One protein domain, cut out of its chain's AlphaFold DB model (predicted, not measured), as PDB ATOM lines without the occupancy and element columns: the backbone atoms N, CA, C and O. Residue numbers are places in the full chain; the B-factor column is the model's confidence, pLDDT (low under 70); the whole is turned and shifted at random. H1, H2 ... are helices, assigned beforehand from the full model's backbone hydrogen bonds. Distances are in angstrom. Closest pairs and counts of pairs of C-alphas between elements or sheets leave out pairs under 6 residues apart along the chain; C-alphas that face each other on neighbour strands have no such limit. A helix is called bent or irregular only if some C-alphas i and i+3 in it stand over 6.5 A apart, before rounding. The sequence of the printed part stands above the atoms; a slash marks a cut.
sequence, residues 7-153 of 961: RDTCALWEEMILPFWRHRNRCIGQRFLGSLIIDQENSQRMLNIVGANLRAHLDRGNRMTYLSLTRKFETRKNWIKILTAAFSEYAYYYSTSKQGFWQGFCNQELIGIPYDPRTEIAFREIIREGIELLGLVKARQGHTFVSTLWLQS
ATOM      1  N   ARG A   7     200.243 131.118 211.591       90.31
ATOM      2  CA  ARG A   7     201.457 130.290 211.513       90.31
ATOM      3  C   ARG A   7     202.505 130.927 210.599       90.31
ATOM      4  O   ARG A   7     203.665 131.017 210.985       90.31
ATOM      5  N   ASP A   8     202.087 131.400 209.429       90.38
ATOM      6  CA  ASP A   8     202.981 132.001 208.433       90.38
ATOM      7  C   ASP A   8     203.555 133.331 208.927       90.38
ATOM      8  O   ASP A   8     204.740 133.597 208.756       90.38
ATOM      9  N   THR A   9     202.727 134.169 209.556       90.94
ATOM     10  CA  THR A   9     203.179 135.451 210.124       90.94
ATOM     11  C   THR A   9     204.067 135.259 211.353       90.94
ATOM     12  O   THR A   9     205.006 136.029 211.536       90.94
ATOM     13  N   CYS A  10     203.825 134.229 212.171       90.38
ATOM     14  CA  CYS A  10     204.711 133.867 213.278       90.38
ATOM     15  C   CYS A  10     206.078 133.415 212.760       90.38
ATOM     16  O   CYS A  10     207.084 133.992 213.154       90.38
ATOM     17  N   ALA A  11     206.105 132.480 211.804       90.50
ATOM     18  CA  ALA A  11     207.343 132.013 211.185       90.50
ATOM     19  C   ALA A  11     208.110 133.163 210.517       90.50
ATOM     20  O   ALA A  11     209.306 133.314 210.725       90.50
ATOM     21  N   LEU A  12     207.422 134.051 209.786       90.19
ATOM     22  CA  LEU A  12     208.071 135.213 209.178       90.19
ATOM     23  C   LEU A  12     208.710 136.135 210.230       90.19
ATOM     24  O   LEU A  12     209.821 136.624 210.038       90.19
ATOM     25  N   TRP A  13     208.017 136.383 211.341       90.56
ATOM     26  CA  TRP A  13     208.548 137.208 212.418       90.56
ATOM     27  C   TRP A  13     209.733 136.537 213.125       90.56
ATOM     28  O   TRP A  13     210.773 137.167 213.298       90.56
ATOM     29  N   GLU A  14     209.597 135.268 213.508       89.62
ATOM     30  CA  GLU A  14     210.580 134.528 214.311       89.62
ATOM     31  C   GLU A  14     211.817 134.094 213.521       89.62
ATOM     32  O   GLU A  14     212.905 134.069 214.090       89.62
ATOM     33  N   GLU A  15     211.680 133.791 212.230       87.69
ATOM     34  CA  GLU A  15     212.773 133.266 211.403       87.69
ATOM     35  C   GLU A  15     213.464 134.353 210.568       87.69
ATOM     36  O   GLU A  15     214.662 134.256 210.316       87.69
ATOM     37  N   MET A  16     212.744 135.398 210.135       86.12
ATOM     38  CA  MET A  16     213.271 136.382 209.173       86.12
ATOM     39  C   MET A  16     213.574 137.756 209.785       86.12
ATOM     40  O   MET A  16     214.330 138.520 209.195       86.12
ATOM     41  N   ILE A  17     212.994 138.098 210.943       87.12
ATOM     42  CA  ILE A  17     213.145 139.435 211.552       87.12
ATOM     43  C   ILE A  17     213.781 139.338 212.941       87.12
ATOM     44  O   ILE A  17     214.822 139.938 213.201       87.12
ATOM     45  N   LEU A  18     213.189 138.555 213.844       86.25
ATOM     46  CA  LEU A  18     213.617 138.442 215.240       86.25
ATOM     47  C   LEU A  18     215.091 138.021 215.445       86.25
ATOM     48  O   LEU A  18     215.705 138.539 216.388       86.25
ATOM     49  N   PRO A  19     215.698 137.138 214.620       86.88
ATOM     50  CA  PRO A  19     217.099 136.743 214.781       86.88
ATOM     51  C   PRO A  19     218.068 137.903 214.552       86.88
ATOM     52  O   PRO A  19     219.110 137.972 215.196       86.88
ATOM     53  N   PHE A  20     217.683 138.847 213.695       80.44
ATOM     54  CA  PHE A  20     218.487 140.007 213.328       80.44
ATOM     55  C   PHE A  20     218.272 141.204 214.259       80.44
ATOM     56  O   PHE A  20     218.946 142.222 214.114       80.44
ATOM     57  N   TRP A  21     217.347 141.106 215.224       81.56
ATOM     58  CA  TRP A  21     217.028 142.193 216.145       81.56
ATOM     59  C   TRP A  21     217.853 142.114 217.438       81.56
ATOM     60  O   TRP A  21     217.479 141.433 218.398       81.56
ATOM     61  N   ARG A  22     218.970 142.854 217.488       70.88
ATOM     62  CA  ARG A  22     219.949 142.767 218.591       70.88
ATOM     63  C   ARG A  22     219.422 143.244 219.948       70.88
ATOM     64  O   ARG A  22     219.792 142.686 220.975       70.88
ATOM     65  N   HIS A  23     218.539 144.243 219.987       69.12
ATOM     66  CA  HIS A  23     218.058 144.845 221.244       69.12
ATOM     67  C   HIS A  23     216.674 144.353 221.697       69.12
ATOM     68  O   HIS A  23     215.998 145.029 222.475       69.12
ATOM     69  N   ARG A  24     216.246 143.161 221.256       68.81
ATOM     70  CA  ARG A  24     214.919 142.596 221.581       68.81
ATOM     71  C   ARG A  24     214.654 142.394 223.082       68.81
ATOM     72  O   ARG A  24     213.500 142.401 223.498       68.81
ATOM     73  N   ASN A  25     215.709 142.269 223.892       70.38
ATOM     74  CA  ASN A  25     215.618 142.027 225.337       70.38
ATOM     75  C   ASN A  25     215.463 143.306 226.187       70.38
ATOM     76  O   ASN A  25     215.319 143.203 227.401       70.38
ATOM     77  N   ARG A  26     215.496 144.511 225.596       67.12
ATOM     78  CA  ARG A  26     215.368 145.773 226.355       67.12
ATOM     79  C   ARG A  26     213.940 146.011 226.867       67.12
ATOM     80  O   ARG A  26     212.978 145.441 226.339       67.12
ATOM     81  N   CYS A  27     213.797 146.886 227.864       67.06
ATOM     82  CA  CYS A  27     212.502 147.330 228.387       67.06
ATOM     83  C   CYS A  27     211.669 148.068 227.323       67.06
ATOM     84  O   CYS A  27     212.203 148.631 226.362       67.06
ATOM     85  N   ILE A  28     210.343 148.062 227.492       69.75
ATOM     86  CA  ILE A  28     209.412 148.821 226.642       69.75
ATOM     87  C   ILE A  28     209.780 150.308 226.705       69.75
ATOM     88  O   ILE A  28     210.059 150.830 227.779       69.75
ATOM     89  N   GLY A  29     209.797 150.979 225.553       62.62
ATOM     90  CA  GLY A  29     210.198 152.382 225.449       62.62
ATOM     91  C   GLY A  29     211.710 152.598 225.353       62.62
ATOM     92  O   GLY A  29     212.130 153.738 225.268       62.62
ATOM     93  N   GLN A  30     212.520 151.531 225.323       63.50
ATOM     94  CA  GLN A  30     213.974 151.584 225.086       63.50
ATOM     95  C   GLN A  30     214.411 150.722 223.889       63.50
ATOM     96  O   GLN A  30     215.602 150.466 223.674       63.50
ATOM     97  N   ARG A  31     213.443 150.207 223.123       68.62
ATOM     98  CA  ARG A  31     213.682 149.346 221.961       68.62
ATOM     99  C   ARG A  31     213.727 150.163 220.681       68.62
ATOM    100  O   ARG A  31     212.957 151.105 220.495       68.62
ATOM    101  N   PHE A  32     214.597 149.723 219.774       69.12
ATOM    102  CA  PHE A  32     214.792 150.354 218.479       69.12
ATOM    103  C   PHE A  32     214.843 149.323 217.354       69.12
ATOM    104  O   PHE A  32     215.623 148.368 217.442       69.12
ATOM    105  N   LEU A  33     214.095 149.540 216.271       71.19
ATOM    106  CA  LEU A  33     214.243 148.782 215.019       71.19
ATOM    107  C   LEU A  33     215.565 149.103 214.306       71.19
ATOM    108  O   LEU A  33     215.979 148.376 213.411       71.19
ATOM    109  N   GLY A  34     216.292 150.135 214.740       61.88
ATOM    110  CA  GLY A  34     217.573 150.518 214.141       61.88
ATOM    111  C   GLY A  34     218.658 149.484 214.428       61.88
ATOM    112  O   GLY A  34     219.650 149.415 213.719       61.88
ATOM    113  N   SER A  35     218.424 148.641 215.437       64.88
ATOM    114  CA  SER A  35     219.254 147.486 215.797       64.88
ATOM    115  C   SER A  35     218.900 146.200 215.039       64.88
ATOM    116  O   SER A  35     219.412 145.131 215.374       64.88
ATOM    117  N   LEU A  36     217.987 146.292 214.069       73.25
ATOM    118  CA  LEU A  36     217.681 145.230 213.123       73.25
ATOM    119  C   LEU A  36     218.744 145.244 212.017       73.25
ATOM    120  O   LEU A  36     218.827 146.210 211.261       73.25
ATOM    121  N   ILE A  37     219.568 144.197 211.948       75.50
ATOM    122  CA  ILE A  37     220.645 144.069 210.952       75.50
ATOM    123  C   ILE A  37     220.221 143.045 209.904       75.50
ATOM    124  O   ILE A  37     220.576 141.872 209.987       75.50
ATOM    125  N   ILE A  38     219.411 143.492 208.949       79.81
ATOM    126  CA  ILE A  38     218.995 142.697 207.793       79.81
ATOM    127  C   ILE A  38     219.668 143.303 206.566       79.81
ATOM    128  O   ILE A  38     219.587 144.510 206.360       79.81
ATOM    129  N   ASP A  39     220.325 142.481 205.750       82.44
ATOM    130  CA  ASP A  39     220.911 142.945 204.493       82.44
ATOM    131  C   ASP A  39     219.840 143.418 203.484       82.44
ATOM    132  O   ASP A  39     218.629 143.210 203.636       82.44
ATOM    133  N   GLN A  40     220.286 144.084 202.419       84.75
ATOM    134  CA  GLN A  40     219.379 144.656 201.427       84.75
ATOM    135  C   GLN A  40     218.560 143.584 200.681       84.75
ATOM    136  O   GLN A  40     217.403 143.838 200.331       84.75
ATOM    137  N   GLU A  41     219.119 142.391 200.460       86.75
ATOM    138  CA  GLU A  41     218.460 141.288 199.748       86.75
ATOM    139  C   GLU A  41     217.296 140.719 200.570       86.75
ATOM    140  O   GLU A  41     216.161 140.622 200.090       86.75
ATOM    141  N   ASN A  42     217.540 140.422 201.845       87.44
ATOM    142  CA  ASN A  42     216.539 139.951 202.792       87.44
ATOM    143  C   ASN A  42     215.487 141.030 203.090       87.44
ATOM    144  O   ASN A  42     214.296 140.723 203.195       87.44
ATOM    145  N   SER A  43     215.885 142.303 203.119       88.44
ATOM    146  CA  SER A  43     214.953 143.433 203.208       88.44
ATOM    147  C   SER A  43     214.040 143.517 201.983       88.44
ATOM    148  O   SER A  43     212.824 143.675 202.123       88.44
ATOM    149  N   GLN A  44     214.583 143.336 200.775       89.62
ATOM    150  CA  GLN A  44     213.785 143.281 199.548       89.62
ATOM    151  C   GLN A  44     212.844 142.071 199.546       89.62
ATOM    152  O   GLN A  44     211.680 142.192 199.162       89.62
ATOM    153  N   ARG A  45     213.299 140.909 200.028       90.56
ATOM    154  CA  ARG A  45     212.455 139.717 200.193       90.56
ATOM    155  C   ARG A  45     211.280 139.985 201.133       90.56
ATOM    156  O   ARG A  45     210.150 139.624 200.801       90.56
ATOM    157  N   MET A  46     211.514 140.652 202.263       91.56
ATOM    158  CA  MET A  46     210.454 141.065 203.186       91.56
ATOM    159  C   MET A  46     209.452 142.011 202.516       91.56
ATOM    160  O   MET A  46     208.243 141.776 202.592       91.56
ATOM    161  N   LEU A  47     209.937 143.048 201.827       91.44
ATOM    162  CA  LEU A  47     209.097 144.012 201.107       91.44
ATOM    163  C   LEU A  47     208.264 143.330 200.012       91.44
ATOM    164  O   LEU A  47     207.073 143.605 199.896       91.44
ATOM    165  N   ASN A  48     208.837 142.367 199.287       91.50
ATOM    166  CA  ASN A  48     208.121 141.573 198.287       91.50
ATOM    167  C   ASN A  48     206.978 140.754 198.910       91.50
ATOM    168  O   ASN A  48     205.883 140.700 198.345       91.50
ATOM    169  N   ILE A  49     207.204 140.141 200.079       92.25
ATOM    170  CA  ILE A  49     206.174 139.383 200.812       92.25
ATOM    171  C   ILE A  49     205.057 140.317 201.287       92.25
ATOM    172  O   ILE A  49     203.877 139.998 201.114       92.25
ATOM    173  N   VAL A  50     205.410 141.480 201.840       93.19
ATOM    174  CA  VAL A  50     204.440 142.511 202.240       93.19
ATOM    175  C   VAL A  50     203.625 142.968 201.027       93.19
ATOM    176  O   VAL A  50     202.396 142.931 201.068       93.19
ATOM    177  N   GLY A  51     204.278 143.316 199.918       92.00
ATOM    178  CA  GLY A  51     203.605 143.769 198.701       92.00
ATOM    179  C   GLY A  51     202.730 142.708 198.046       92.00
ATOM    180  O   GLY A  51     201.642 143.024 197.572       92.00
ATOM    181  N   ALA A  52     203.130 141.436 198.059       92.19
ATOM    182  CA  ALA A  52     202.278 140.341 197.595       92.19
ATOM    183  C   ALA A  52     200.981 140.232 198.418       92.19
ATOM    184  O   ALA A  52     199.902 140.111 197.841       92.19
ATOM    185  N   ASN A  53     201.067 140.343 199.747       93.69
ATOM    186  CA  ASN A  53     199.897 140.276 200.628       93.69
ATOM    187  C   ASN A  53     198.977 141.500 200.484       93.69
ATOM    188  O   ASN A  53     197.754 141.350 200.450       93.69
ATOM    189  N   LEU A  54     199.541 142.705 200.352       91.88
ATOM    190  CA  LEU A  54     198.758 143.927 200.138       91.88
ATOM    191  C   LEU A  54     198.078 143.954 198.759       91.88
ATOM    192  O   LEU A  54     196.908 144.323 198.667       91.88
ATOM    193  N   ARG A  55     198.764 143.508 197.697       91.31
ATOM    194  CA  ARG A  55     198.166 143.366 196.356       91.31
ATOM    195  C   ARG A  55     197.053 142.330 196.341       91.31
ATOM    196  O   ARG A  55     195.947 142.651 195.935       91.31
ATOM    197  N   ALA A  56     197.286 141.145 196.906       88.56
ATOM    198  CA  ALA A  56     196.259 140.108 196.996       88.56
ATOM    199  C   ALA A  56     195.008 140.570 197.770       88.56
ATOM    200  O   ALA A  56     193.898 140.105 197.503       88.56
ATOM    201  N   HIS A  57     195.161 141.484 198.734       87.75
ATOM    202  CA  HIS A  57     194.031 142.116 199.418       87.75
ATOM    203  C   HIS A  57     193.231 143.035 198.485       87.75
ATOM    204  O   HIS A  57     192.000 142.945 198.463       87.75
ATOM    205  N   LEU A  58     193.918 143.867 197.698       85.38
ATOM    206  CA  LEU A  58     193.335 144.787 196.713       85.38
ATOM    207  C   LEU A  58     192.695 144.071 195.515       85.38
ATOM    208  O   LEU A  58     191.575 144.410 195.144       85.38
ATOM    209  N   ASP A  59     193.352 143.050 194.961       83.94
ATOM    210  CA  ASP A  59     192.878 142.274 193.802       83.94
ATOM    211  C   ASP A  59     191.541 141.571 194.083       83.94
ATOM    212  O   ASP A  59     190.756 141.290 193.180       83.94
ATOM    213  N   ARG A  60     191.232 141.340 195.365       82.25
ATOM    214  CA  ARG A  60     189.938 140.822 195.840       82.25
ATOM    215  C   ARG A  60     188.846 141.901 195.941       82.25
ATOM    216  O   ARG A  60     187.795 141.641 196.520       82.25
ATOM    217  N   GLY A  61     189.091 143.107 195.429       77.88
ATOM    218  CA  GLY A  61     188.163 144.240 195.445       77.88
ATOM    219  C   GLY A  61     188.044 144.950 196.799       77.88
ATOM    220  O   GLY A  61     187.145 145.775 196.981       77.88
ATOM    221  N   ASN A  62     188.916 144.643 197.766       82.06
ATOM    222  CA  ASN A  62     188.874 145.289 199.076       82.06
ATOM    223  C   ASN A  62     189.509 146.679 199.034       82.06
ATOM    224  O   ASN A  62     190.392 146.968 198.232       82.06
ATOM    225  N   ARG A  63     189.092 147.542 199.962       83.81
ATOM    226  CA  ARG A  63     189.711 148.858 200.156       83.81
ATOM    227  C   ARG A  63     190.898 148.749 201.115       83.81
ATOM    228  O   ARG A  63     190.830 148.021 202.105       83.81
ATOM    229  N   MET A  64     191.942 149.536 200.868       86.56
ATOM    230  CA  MET A  64     193.082 149.683 201.778       86.56
ATOM    231  C   MET A  64     192.717 150.588 202.958       86.56
ATOM    232  O   MET A  64     192.953 151.792 202.956       86.56
ATOM    233  N   THR A  65     192.084 149.999 203.974       89.44
ATOM    234  CA  THR A  65     191.799 150.652 205.259       89.44
ATOM    235  C   THR A  65     192.276 149.774 206.408       89.44
ATOM    236  O   THR A  65     192.246 148.548 206.299       89.44
ATOM    237  N   TYR A  66     192.663 150.391 207.529       90.50
ATOM    238  CA  TYR A  66     193.088 149.667 208.734       90.50
ATOM    239  C   TYR A  66     192.055 148.601 209.149       90.50
ATOM    240  O   TYR A  66     192.382 147.425 209.254       90.50
ATOM    241  N   LEU A  67     190.771 148.976 209.231       88.88
ATOM    242  CA  LEU A  67     189.678 148.046 209.547       88.88
ATOM    243  C   LEU A  67     189.557 146.888 208.548       88.88
ATOM    244  O   LEU A  67     189.243 145.767 208.943       88.88
ATOM    245  N   SER A  68     189.771 147.141 207.254       89.38
ATOM    246  CA  SER A  68     189.690 146.093 206.237       89.38
ATOM    247  C   SER A  68     190.841 145.095 206.343       89.38
ATOM    248  O   SER A  68     190.615 143.914 206.086       89.38
ATOM    249  N   LEU A  69     192.041 145.554 206.700       89.44
ATOM    250  CA  LEU A  69     193.214 144.700 206.887       89.44
ATOM    251  C   LEU A  69     193.071 143.875 208.168       89.44
ATOM    252  O   LEU A  69     193.193 142.657 208.111       89.44
ATOM    253  N   THR A  70     192.667 144.489 209.283       88.94
ATOM    254  CA  THR A  70     192.453 143.790 210.565       88.94
ATOM    255  C   THR A  70     191.333 142.748 210.503       88.94
ATOM    256  O   THR A  70     191.390 141.744 211.202       88.94
ATOM    257  N   ARG A  71     190.313 142.947 209.654       86.38
ATOM    258  CA  ARG A  71     189.262 141.937 209.423       86.38
ATOM    259  C   ARG A  71     189.744 140.728 208.629       86.38
ATOM    260  O   ARG A  71     189.124 139.672 208.725       86.38
ATOM    261  N   LYS A  72     190.753 140.903 207.772       87.06
ATOM    262  CA  LYS A  72     191.164 139.879 206.807       87.06
ATOM    263  C   LYS A  72     192.432 139.148 207.226       87.06
ATOM    264  O   LYS A  72     192.508 137.939 207.028       87.06
ATOM    265  N   PHE A  73     193.409 139.875 207.749       90.94
ATOM    266  CA  PHE A  73     194.650 139.320 208.264       90.94
ATOM    267  C   PHE A  73     194.455 138.714 209.648       90.94
ATOM    268  O   PHE A  73     193.423 138.877 210.298       90.94
ATOM    269  N   GLU A  74     195.449 137.943 210.060       89.19
ATOM    270  CA  GLU A  74     195.388 137.145 211.273       89.19
ATOM    271  C   GLU A  74     195.264 137.995 212.556       89.19
ATOM    272  O   GLU A  74     195.662 139.162 212.619       89.19
ATOM    273  N   THR A  75     194.680 137.399 213.597       82.62
ATOM    274  CA  THR A  75     194.225 138.111 214.801       82.62
ATOM    275  C   THR A  75     195.318 138.379 215.836       82.62
ATOM    276  O   THR A  75     195.113 139.229 216.703       82.62
ATOM    277  N   ARG A  76     196.479 137.707 215.770       82.06
ATOM    278  CA  ARG A  76     197.610 137.917 216.700       82.06
ATOM    279  C   ARG A  76     198.460 139.138 216.350       82.06
ATOM    280  O   ARG A  76     199.390 139.453 217.093       82.06
ATOM    281  N   LYS A  77     198.125 139.849 215.270       87.31
ATOM    282  CA  LYS A  77     198.739 141.120 214.856       87.31
ATOM    283  C   LYS A  77     200.250 141.029 214.597       87.31
ATOM    284  O   LYS A  77     200.947 142.043 214.605       87.31
ATOM    285  N   ASN A  78     200.778 139.842 214.310       89.38
ATOM    286  CA  ASN A  78     202.163 139.669 213.869       89.38
ATOM    287  C   ASN A  78     202.397 140.358 212.519       89.38
ATOM    288  O   ASN A  78     203.454 140.944 212.303       89.38
ATOM    289  N   TRP A  79     201.384 140.391 211.649       93.12
ATOM    290  CA  TRP A  79     201.432 141.148 210.393       93.12
ATOM    291  C   TRP A  79     201.685 142.653 210.601       93.12
ATOM    292  O   TRP A  79     202.360 143.265 209.778       93.12
ATOM    293  N   ILE A  80     201.218 143.242 211.712       93.62
ATOM    294  CA  ILE A  80     201.468 144.653 212.067       93.62
ATOM    295  C   ILE A  80     202.944 144.857 212.415       93.62
ATOM    296  O   ILE A  80     203.566 145.804 211.933       93.62
ATOM    297  N   LYS A  81     203.535 143.945 213.199       91.75
ATOM    298  CA  LYS A  81     204.969 143.970 213.538       91.75
ATOM    299  C   LYS A  81     205.837 143.871 212.283       91.75
ATOM    300  O   LYS A  81     206.763 144.659 212.111       91.75
ATOM    301  N   ILE A  82     205.486 142.954 211.381       93.19
ATOM    302  CA  ILE A  82     206.168 142.740 210.098       93.19
ATOM    303  C   ILE A  82     206.077 143.984 209.211       93.19
ATOM    304  O   ILE A  82     207.089 144.441 208.693       93.19
ATOM    305  N   LEU A  83     204.882 144.561 209.049       92.69
ATOM    306  CA  LEU A  83     204.699 145.792 208.273       92.69
ATOM    307  C   LEU A  83     205.469 146.966 208.877       92.69
ATOM    308  O   LEU A  83     206.069 147.738 208.139       92.69
ATOM    309  N   THR A  84     205.512 147.071 210.204       91.25
ATOM    310  CA  THR A  84     206.288 148.106 210.903       91.25
ATOM    311  C   THR A  84     207.788 147.946 210.652       91.25
ATOM    312  O   THR A  84     208.455 148.930 210.338       91.25
ATOM    313  N   ALA A  85     208.310 146.715 210.692       89.25
ATOM    314  CA  ALA A  85     209.688 146.422 210.301       89.25
ATOM    315  C   ALA A  85     209.944 146.761 208.820       89.25
ATOM    316  O   ALA A  85     210.928 147.419 208.503       89.25
ATOM    317  N   ALA A  86     209.023 146.413 207.918       90.44
ATOM    318  CA  ALA A  86     209.136 146.729 206.494       90.44
ATOM    319  C   ALA A  86     209.128 148.236 206.202       90.44
ATOM    320  O   ALA A  86     209.883 148.698 205.349       90.44
ATOM    321  N   PHE A  87     208.327 149.023 206.925       89.94
ATOM    322  CA  PHE A  87     208.386 150.481 206.833       89.94
ATOM    323  C   PHE A  87     209.734 151.038 207.308       89.94
ATOM    324  O   PHE A  87     210.221 152.008 206.725       89.94
ATOM    325  N   SER A  88     210.344 150.428 208.329       86.06
ATOM    326  CA  SER A  88     211.689 150.788 208.797       86.06
ATOM    327  C   SER A  88     212.756 150.460 207.745       86.06
ATOM    328  O   SER A  88     213.567 151.311 207.399       86.06
ATOM    329  N   GLU A  89     212.712 149.272 207.138       85.94
ATOM    330  CA  GLU A  89     213.664 148.911 206.074       85.94
ATOM    331  C   GLU A  89     213.482 149.761 204.814       85.94
ATOM    332  O   GLU A  89     214.455 150.153 204.167       85.94
ATOM    333  N   TYR A  90     212.240 150.134 204.492       86.81
ATOM    334  CA  TYR A  90     211.975 151.123 203.454       86.81
ATOM    335  C   TYR A  90     212.612 152.478 203.773       86.81
ATOM    336  O   TYR A  90     213.274 153.069 202.915       86.81
ATOM    337  N   ALA A  91     212.433 152.961 205.004       81.25
ATOM    338  CA  ALA A  91     213.058 154.183 205.492       81.25
ATOM    339  C   ALA A  91     214.585 154.159 205.311       81.25
ATOM    340  O   ALA A  91     215.131 155.133 204.790       81.25
ATOM    341  N   TYR A  92     215.239 153.052 205.669       78.88
ATOM    342  CA  TYR A  92     216.694 152.908 205.610       78.88
ATOM    343  C   TYR A  92     217.256 152.801 204.179       78.88
ATOM    344  O   TYR A  92     218.124 153.591 203.802       78.88
ATOM    345  N   TYR A  93     216.751 151.866 203.362       80.38
ATOM    346  CA  TYR A  93     217.342 151.517 202.057       80.38
ATOM    347  C   TYR A  93     216.769 152.308 200.866       80.38
ATOM    348  O   TYR A  93     217.456 152.555 199.865       80.38
ATOM    349  N   TYR A  94     215.493 152.697 200.928       80.38
ATOM    350  CA  TYR A  94     214.725 153.040 199.723       80.38
ATOM    351  C   TYR A  94     214.104 154.443 199.738       80.38
ATOM    352  O   TYR A  94     213.817 154.986 198.667       80.38
ATOM    353  N   SER A  95     213.905 155.053 200.910       76.81
ATOM    354  CA  SER A  95     213.190 156.328 201.021       76.81
ATOM    355  C   SER A  95     213.926 157.498 200.342       76.81
ATOM    356  O   SER A  95     215.151 157.602 200.376       76.81
ATOM    357  N   THR A  96     213.176 158.382 199.663       66.44
ATOM    358  CA  THR A  96     213.713 159.592 199.004       66.44
ATOM    359  C   THR A  96     212.761 160.782 199.128       66.44
ATOM    360  O   THR A  96     211.551 160.611 199.264       66.44
ATOM    361  N   SER A  97     213.287 162.007 199.015       58.59
ATOM    362  CA  SER A  97     212.488 163.245 199.068       58.59
ATOM    363  C   SER A  97     211.635 163.502 197.828       58.59
ATOM    364  O   SER A  97     210.717 164.311 197.899       58.59
ATOM    365  N   LYS A  98     211.923 162.859 196.689       64.88
ATOM    366  CA  LYS A  98     211.336 163.243 195.394       64.88
ATOM    367  C   LYS A  98     209.854 162.892 195.248       64.88
ATOM    368  O   LYS A  98     209.148 163.602 194.544       64.88
ATOM    369  N   GLN A  99     209.396 161.809 195.875       67.56
ATOM    370  CA  GLN A  99     208.027 161.300 195.716       67.56
ATOM    371  C   GLN A  99     207.223 161.309 197.023       67.56
ATOM    372  O   GLN A  99     206.069 160.917 197.014       67.56
ATOM    373  N   GLY A 100     207.796 161.760 198.147       75.44
ATOM    374  CA  GLY A 100     207.177 161.630 199.471       75.44
ATOM    375  C   GLY A 100     207.229 160.191 200.014       75.44
ATOM    376  O   GLY A 100     207.221 159.221 199.261       75.44
ATOM    377  N   PHE A 101     207.304 160.041 201.342       82.44
ATOM    378  CA  PHE A 101     207.568 158.747 201.995       82.44
ATOM    379  C   PHE A 101     206.530 157.665 201.647       82.44
ATOM    380  O   PHE A 101     206.880 156.568 201.222       82.44
ATOM    381  N   TRP A 102     205.240 157.977 201.792       86.44
ATOM    382  CA  TRP A 102     204.157 157.004 201.621       86.44
ATOM    383  C   TRP A 102     203.909 156.620 200.166       86.44
ATOM    384  O   TRP A 102     203.726 155.445 199.854       86.44
ATOM    385  N   GLN A 103     203.942 157.605 199.270       86.56
ATOM    386  CA  GLN A 103     203.815 157.371 197.836       86.56
ATOM    387  C   GLN A 103     205.024 156.593 197.301       86.56
ATOM    388  O   GLN A 103     204.846 155.675 196.503       86.56
ATOM    389  N   GLY A 104     206.231 156.878 197.798       85.94
ATOM    390  CA  GLY A 104     207.426 156.110 197.467       85.94
ATOM    391  C   GLY A 104     207.383 154.663 197.975       85.94
ATOM    392  O   GLY A 104     207.835 153.771 197.261       85.94
ATOM    393  N   PHE A 105     206.810 154.399 199.155       88.44
ATOM    394  CA  PHE A 105     206.593 153.024 199.633       88.44
ATOM    395  C   PHE A 105     205.625 152.263 198.721       88.44
ATOM    396  O   PHE A 105     205.844 151.099 198.412       88.44
ATOM    397  N   CYS A 106     204.575 152.933 198.236       88.94
ATOM    398  CA  CYS A 106     203.592 152.341 197.328       88.94
ATOM    399  C   CYS A 106     204.122 152.111 195.901       88.94
ATOM    400  O   CYS A 106     203.438 151.466 195.110       88.94
ATOM    401  N   ASN A 107     205.314 152.621 195.560       85.12
ATOM    402  CA  ASN A 107     205.854 152.597 194.201       85.12
ATOM    403  C   ASN A 107     205.754 151.201 193.552       85.12
ATOM    404  O   ASN A 107     205.955 150.167 194.204       85.12
ATOM    405  N   GLN A 108     205.449 151.189 192.252       67.88
ATOM    406  CA  GLN A 108     205.215 149.979 191.466       67.88
ATOM    407  C   GLN A 108     206.400 149.012 191.472       67.88
ATOM    408  O   GLN A 108     206.192 147.802 191.480       67.88
ATOM    409  N   GLU A 109     207.619 149.543 191.528       73.75
ATOM    410  CA  GLU A 109     208.856 148.757 191.557       73.75
ATOM    411  C   GLU A 109     209.144 148.117 192.925       73.75
ATOM    412  O   GLU A 109     209.969 147.212 193.005       73.75
ATOM    413  N   LEU A 110     208.477 148.565 194.000       79.12
ATOM    414  CA  LEU A 110     208.775 148.133 195.369       79.12
ATOM    415  C   LEU A 110     207.662 147.260 195.965       79.12
ATOM    416  O   LEU A 110     207.876 146.087 196.257       79.12
ATOM    417  N   ILE A 111     206.464 147.827 196.134       85.50
ATOM    418  CA  ILE A 111     205.308 147.154 196.754       85.50
ATOM    419  C   ILE A 111     204.208 146.893 195.721       85.50
ATOM    420  O   ILE A 111     203.509 145.881 195.817       85.50
ATOM    421  N   GLY A 112     204.071 147.749 194.701       84.69
ATOM    422  CA  GLY A 112     203.132 147.494 193.609       84.69
ATOM    423  C   GLY A 112     201.674 147.837 193.908       84.69
ATOM    424  O   GLY A 112     200.801 147.150 193.388       84.69
ATOM    425  N   ILE A 113     201.392 148.847 194.738       88.75
ATOM    426  CA  ILE A 113     200.017 149.228 195.123       88.75
ATOM    427  C   ILE A 113     199.717 150.693 194.765       88.75
ATOM    428  O   ILE A 113     200.619 151.527 194.796       88.75
ATOM    429  N   PRO A 114     198.468 151.055 194.423       85.00
ATOM    430  CA  PRO A 114     198.120 152.445 194.159       85.00
ATOM    431  C   PRO A 114     198.244 153.280 195.441       85.00
ATOM    432  O   PRO A 114     197.734 152.900 196.494       85.00
ATOM    433  N   TYR A 115     198.905 154.433 195.341       86.62
ATOM    434  CA  TYR A 115     198.914 155.414 196.422       86.62
ATOM    435  C   TYR A 115     197.603 156.205 196.427       86.62
ATOM    436  O   TYR A 115     197.213 156.784 195.412       86.62
ATOM    437  N   ASP A 116     196.961 156.280 197.591       85.38
ATOM    438  CA  ASP A 116     195.870 157.210 197.863       85.38
ATOM    439  C   ASP A 116     195.912 157.688 199.336       85.38
ATOM    440  O   ASP A 116     196.506 157.017 200.191       85.38
ATOM    441  N   PRO A 117     195.266 158.824 199.678       85.69
ATOM    442  CA  PRO A 117     195.278 159.356 201.045       85.69
ATOM    443  C   PRO A 117     194.699 158.419 202.120       85.69
ATOM    444  O   PRO A 117     195.070 158.509 203.288       85.69
ATOM    445  N   ARG A 118     193.782 157.511 201.768       84.38
ATOM    446  CA  ARG A 118     193.190 156.540 202.706       84.38
ATOM    447  C   ARG A 118     194.166 155.410 203.015       84.38
ATOM    448  O   ARG A 118     194.241 154.989 204.167       84.38
ATOM    449  N   THR A 119     194.929 154.974 202.017       87.31
ATOM    450  CA  THR A 119     196.034 154.022 202.182       87.31
ATOM    451  C   THR A 119     197.085 154.595 203.132       87.31
ATOM    452  O   THR A 119     197.526 153.913 204.055       87.31
ATOM    453  N   GLU A 120     197.408 155.883 202.995       89.06
ATOM    454  CA  GLU A 120     198.295 156.574 203.933       89.06
ATOM    455  C   GLU A 120     197.742 156.602 205.368       89.06
ATOM    456  O   GLU A 120     198.473 156.299 206.312       89.06
ATOM    457  N   ILE A 121     196.456 156.924 205.556       88.00
ATOM    458  CA  ILE A 121     195.813 156.879 206.882       88.00
ATOM    459  C   ILE A 121     195.910 155.468 207.473       88.00
ATOM    460  O   ILE A 121     196.275 155.316 208.636       88.00
ATOM    461  N   ALA A 122     195.649 154.430 206.674       89.44
ATOM    462  CA  ALA A 122     195.757 153.044 207.118       89.44
ATOM    463  C   ALA A 122     197.180 152.695 207.578       89.44
ATOM    464  O   ALA A 122     197.348 152.087 208.633       89.44
ATOM    465  N   PHE A 123     198.205 153.111 206.831       91.81
ATOM    466  CA  PHE A 123     199.597 152.884 207.215       91.81
ATOM    467  C   PHE A 123     199.991 153.636 208.483       91.81
ATOM    468  O   PHE A 123     200.659 153.066 209.341       91.81
ATOM    469  N   ARG A 124     199.529 154.877 208.663       88.88
ATOM    470  CA  ARG A 124     199.758 155.640 209.901       88.88
ATOM    471  C   ARG A 124     199.177 154.928 211.129       88.88
ATOM    472  O   ARG A 124     199.854 154.855 212.151       88.88
ATOM    473  N   GLU A 125     197.976 154.360 211.021       89.44
ATOM    474  CA  GLU A 125     197.365 153.557 212.095       89.44
ATOM    475  C   GLU A 125     198.157 152.272 212.386       89.44
ATOM    476  O   GLU A 125     198.446 151.976 213.544       89.44
ATOM    477  N   ILE A 126     198.587 151.551 211.341       91.00
ATOM    478  CA  ILE A 126     199.412 150.336 211.478       91.00
ATOM    479  C   ILE A 126     200.714 150.643 212.214       91.00
ATOM    480  O   ILE A 126     201.092 149.906 213.118       91.00
ATOM    481  N   ILE A 127     201.393 151.737 211.864       88.56
ATOM    482  CA  ILE A 127     202.639 152.120 212.535       88.56
ATOM    483  C   ILE A 127     202.384 152.537 213.978       88.56
ATOM    484  O   ILE A 127     203.177 152.181 214.848       88.56
ATOM    485  N   ARG A 128     201.294 153.266 214.255       86.75
ATOM    486  CA  ARG A 128     200.934 153.650 215.629       86.75
ATOM    487  C   ARG A 128     200.857 152.422 216.530       86.75
ATOM    488  O   ARG A 128     201.515 152.381 217.566       86.75
ATOM    489  N   GLU A 129     200.091 151.429 216.098       89.38
ATOM    490  CA  GLU A 129     199.901 150.189 216.842       89.38
ATOM    491  C   GLU A 129     201.164 149.322 216.847       89.38
ATOM    492  O   GLU A 129     201.516 148.736 217.867       89.38
ATOM    493  N   GLY A 130     201.894 149.266 215.735       88.81
ATOM    494  CA  GLY A 130     203.143 148.521 215.631       88.81
ATOM    495  C   GLY A 130     204.222 149.020 216.584       88.81
ATOM    496  O   GLY A 130     204.890 148.210 217.226       88.81
ATOM    497  N   ILE A 131     204.351 150.338 216.743       85.12
ATOM    498  CA  ILE A 131     205.252 150.947 217.728       85.12
ATOM    499  C   ILE A 131     204.887 150.507 219.152       85.12
ATOM    500  O   ILE A 131     205.778 150.179 219.935       85.12
ATOM    501  N   GLU A 132     203.596 150.461 219.483       84.25
ATOM    502  CA  GLU A 132     203.113 150.028 220.801       84.25
ATOM    503  C   GLU A 132     203.354 148.536 221.035       84.25
ATOM    504  O   GLU A 132     203.912 148.160 222.065       84.25
ATOM    505  N   LEU A 133     203.026 147.690 220.056       87.25
ATOM    506  CA  LEU A 133     203.226 146.239 220.129       87.25
ATOM    507  C   LEU A 133     204.699 145.846 220.272       87.25
ATOM    508  O   LEU A 133     205.012 144.823 220.882       87.25
ATOM    509  N   LEU A 134     205.601 146.625 219.676       84.44
ATOM    510  CA  LEU A 134     207.041 146.381 219.715       84.44
ATOM    511  C   LEU A 134     207.730 147.085 220.893       84.44
ATOM    512  O   LEU A 134     208.866 146.736 221.222       84.44
ATOM    513  N   GLY A 135     207.044 148.020 221.555       77.50
ATOM    514  CA  GLY A 135     207.583 148.823 222.649       77.50
ATOM    515  C   GLY A 135     208.697 149.773 222.206       77.50
ATOM    516  O   GLY A 135     209.692 149.898 222.920       77.50
ATOM    517  N   LEU A 136     208.567 150.379 221.020       77.56
ATOM    518  CA  LEU A 136     209.589 151.254 220.426       77.56
ATOM    519  C   LEU A 136     209.498 152.701 220.937       77.56
ATOM    520  O   LEU A 136     208.442 153.154 221.382       77.56
ATOM    521  N   VAL A 137     210.598 153.445 220.799       70.69
ATOM    522  CA  VAL A 137     210.663 154.890 221.090       70.69
ATOM    523  C   VAL A 137     209.825 155.702 220.089       70.69
ATOM    524  O   VAL A 137     209.959 155.519 218.877       70.69
ATOM    525  N   LYS A 138     208.970 156.607 220.594       67.88
ATOM    526  CA  LYS A 138     208.087 157.499 219.810       67.88
ATOM    527  C   LYS A 138     208.678 158.915 219.710       67.88
ATOM    528  O   LYS A 138     209.025 159.502 220.728       67.88
ATOM    529  N   ALA A 139     208.703 159.503 218.511       60.69
ATOM    530  CA  ALA A 139     209.012 160.927 218.327       60.69
ATOM    531  C   ALA A 139     207.851 161.821 218.808       60.69
ATOM    532  O   ALA A 139     206.694 161.543 218.489       60.69
ATOM    533  N   ARG A 140     208.140 162.918 219.526       52.59
ATOM    534  CA  ARG A 140     207.108 163.822 220.082       52.59
ATOM    535  C   ARG A 140     206.626 164.938 219.143       52.59
ATOM    536  O   ARG A 140     205.486 165.365 219.290       52.59
ATOM    537  N   GLN A 141     207.427 165.398 218.174       48.16
ATOM    538  CA  GLN A 141     207.054 166.498 217.262       48.16
ATOM    539  C   GLN A 141     207.207 166.138 215.769       48.16
ATOM    540  O   GLN A 141     208.020 165.294 215.396       48.16
ATOM    541  N   GLY A 142     206.418 166.795 214.903       52.22
ATOM    542  CA  GLY A 142     206.487 166.676 213.437       52.22
ATOM    543  C   GLY A 142     205.592 165.589 212.826       52.22
ATOM    544  O   GLY A 142     204.549 165.234 213.375       52.22
ATOM    545  N   HIS A 143     205.980 165.053 211.660       54.22
ATOM    546  CA  HIS A 143     205.336 163.881 211.053       54.22
ATOM    547  C   HIS A 143     205.635 162.631 211.897       54.22
ATOM    548  O   HIS A 143     206.440 161.794 211.492       54.22
ATOM    549  N   THR A 144     204.967 162.506 213.050       60.88
ATOM    550  CA  THR A 144     205.190 161.530 214.133       60.88
ATOM    551  C   THR A 144     205.623 160.154 213.635       60.88
ATOM    552  O   THR A 144     206.586 159.597 214.137       60.88
ATOM    553  N   PHE A 145     204.968 159.624 212.603       68.56
ATOM    554  CA  PHE A 145     205.254 158.299 212.054       68.56
ATOM    555  C   PHE A 145     206.536 158.228 211.220       68.56
ATOM    556  O   PHE A 145     207.354 157.355 211.465       68.56
ATOM    557  N   VAL A 146     206.737 159.141 210.264       64.81
ATOM    558  CA  VAL A 146     207.913 159.123 209.370       64.81
ATOM    559  C   VAL A 146     209.173 159.491 210.146       64.81
ATOM    560  O   VAL A 146     210.197 158.829 210.017       64.81
ATOM    561  N   SER A 147     209.062 160.493 211.015       63.91
ATOM    562  CA  SER A 147     210.111 160.874 211.954       63.91
ATOM    563  C   SER A 147     210.475 159.714 212.877       63.91
ATOM    564  O   SER A 147     211.651 159.395 212.998       63.91
ATOM    565  N   THR A 148     209.482 159.025 213.456       68.19
ATOM    566  CA  THR A 148     209.748 157.828 214.265       68.19
ATOM    567  C   THR A 148     210.403 156.738 213.424       68.19
ATOM    568  O   THR A 148     211.407 156.201 213.845       68.19
ATOM    569  N   LEU A 149     209.934 156.437 212.215       71.12
ATOM    570  CA  LEU A 149     210.557 155.413 211.369       71.12
ATOM    571  C   LEU A 149     212.010 155.724 211.002       71.12
ATOM    572  O   LEU A 149     212.833 154.817 210.996       71.12
ATOM    573  N   TRP A 150     212.338 156.983 210.714       69.31
ATOM    574  CA  TRP A 150     213.717 157.395 210.457       69.31
ATOM    575  C   TRP A 150     214.584 157.304 211.713       69.31
ATOM    576  O   TRP A 150     215.668 156.736 211.637       69.31
ATOM    577  N   LEU A 151     214.090 157.744 212.879       65.62
ATOM    578  CA  LEU A 151     214.766 157.490 214.161       65.62
ATOM    579  C   LEU A 151     215.013 155.992 214.377       65.62
ATOM    580  O   LEU A 151     216.088 155.568 214.783       65.62
ATOM    581  N   GLN A 152     213.999 155.187 214.074       67.62
ATOM    582  CA  GLN A 152     214.015 153.739 214.192       67.62
ATOM    583  C   GLN A 152     214.869 153.066 213.110       67.62
ATOM    584  O   GLN A 152     215.037 151.863 213.176       67.62
ATOM    585  N   SER A 153     215.423 153.784 212.133       63.06
ATOM    586  CA  SER A 153     216.222 153.202 211.043       63.06
ATOM    587  C   SER A 153     217.702 153.589 211.098       63.06
ATOM    588  O   SER A 153     218.501 153.021 210.361       63.06
TER     589      SER A 153
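What this domain is: This is residues 7 to 153 of the 961 residues of the protein "Chromosome segregation ATPases-like protein" of Pseudanabaena sp. ABRG5-3 (UniProt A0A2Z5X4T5). A rounded cluster of crossed helices is built round one helix, H4, which runs through the middle; H1, H2, H5, H6 and H7 pack round it, and H3 sits farther out on H6. A long stretch without a named element, residues 21 to 39, loops round the outside between H1 and H2. The printed part has 147 residues, with seven named helices, H1 to H7 in order along the chain, and no named strand; the class is all helix. It is compact, with a radius of gyration of the C-alphas of 14.3 A and spans of 41 by 37 by 29 A.

How they stand to each other: H1, residues 7 to 20, touches the hub, H4, residues 78 to 94, at a steep tilt of 43 degrees, the same way; the closest C-alphas are those of Thr 9 and Asn 78, 5.7 A apart, and H4 touches H1 with residues 78 to 85 alone. H2, residues 40 to 59, is near H1, with 9 pairs of C-alphas within 10 A. H2 touches H4 at a steep tilt of 56 degrees, opposite ways, closest at the C-alphas of Leu 47 and Ala 86, 6.0 A apart. H3, residues 66 to 72, touches H6, residues 117 to 134, about perpendicular at 74 degrees, with the C-alphas of Tyr 66 and Ala 122 closest at 4.6 A. H4 touches H6 with residues 80 to 84 alone, only just about perpendicular at 71 degrees; the C-alphas of Lys 81 and Gly 130 are closest, 5.3 A apart. H5, residues 101 to 105, only just touches H4, with 3 pairs of C-alphas within 8 A, the closest those of Tyr 90 and Phe 105 at 6.9 A. H7, residues 144 to 151, touches H4 at a steep tilt of 63 degrees, the same way, with the C-alphas of Ser 88 and Leu 149 closest at 5.4 A. Among the pairs that are apart are H1 and H6, and H2 and H7. Each O i to N i+4 pair is within hydrogen-bond range in H2, H3, H4, H5, H6 and H7; in H1, 7 of 10 are.

Where its parts are: H1 begins at C-alpha 7, (201.457, 130.290, 211.513), and is 19.7 A long; it is irregular, but only just, with C-alphas 16 and 19 6.8 A apart. H2 is 27.7 A long, H4 23.2 A and H6 25.6 A. H3 has 7 residues, H5 has 5, and H7 has 8, ending at C-alpha 151, (214.766, 157.490, 214.161).

The domain as a whole: The C-alphas of Arg 26 and Gly 61, the two farthest apart, are 41.2 A from each other. The printed part has no cut. The links from H1 to H2 and from H5 to H6 are long. Mean pLDDT of the printed part is 81.4; 31 residues are under 70, among them 26 to 32 and 138 to 148.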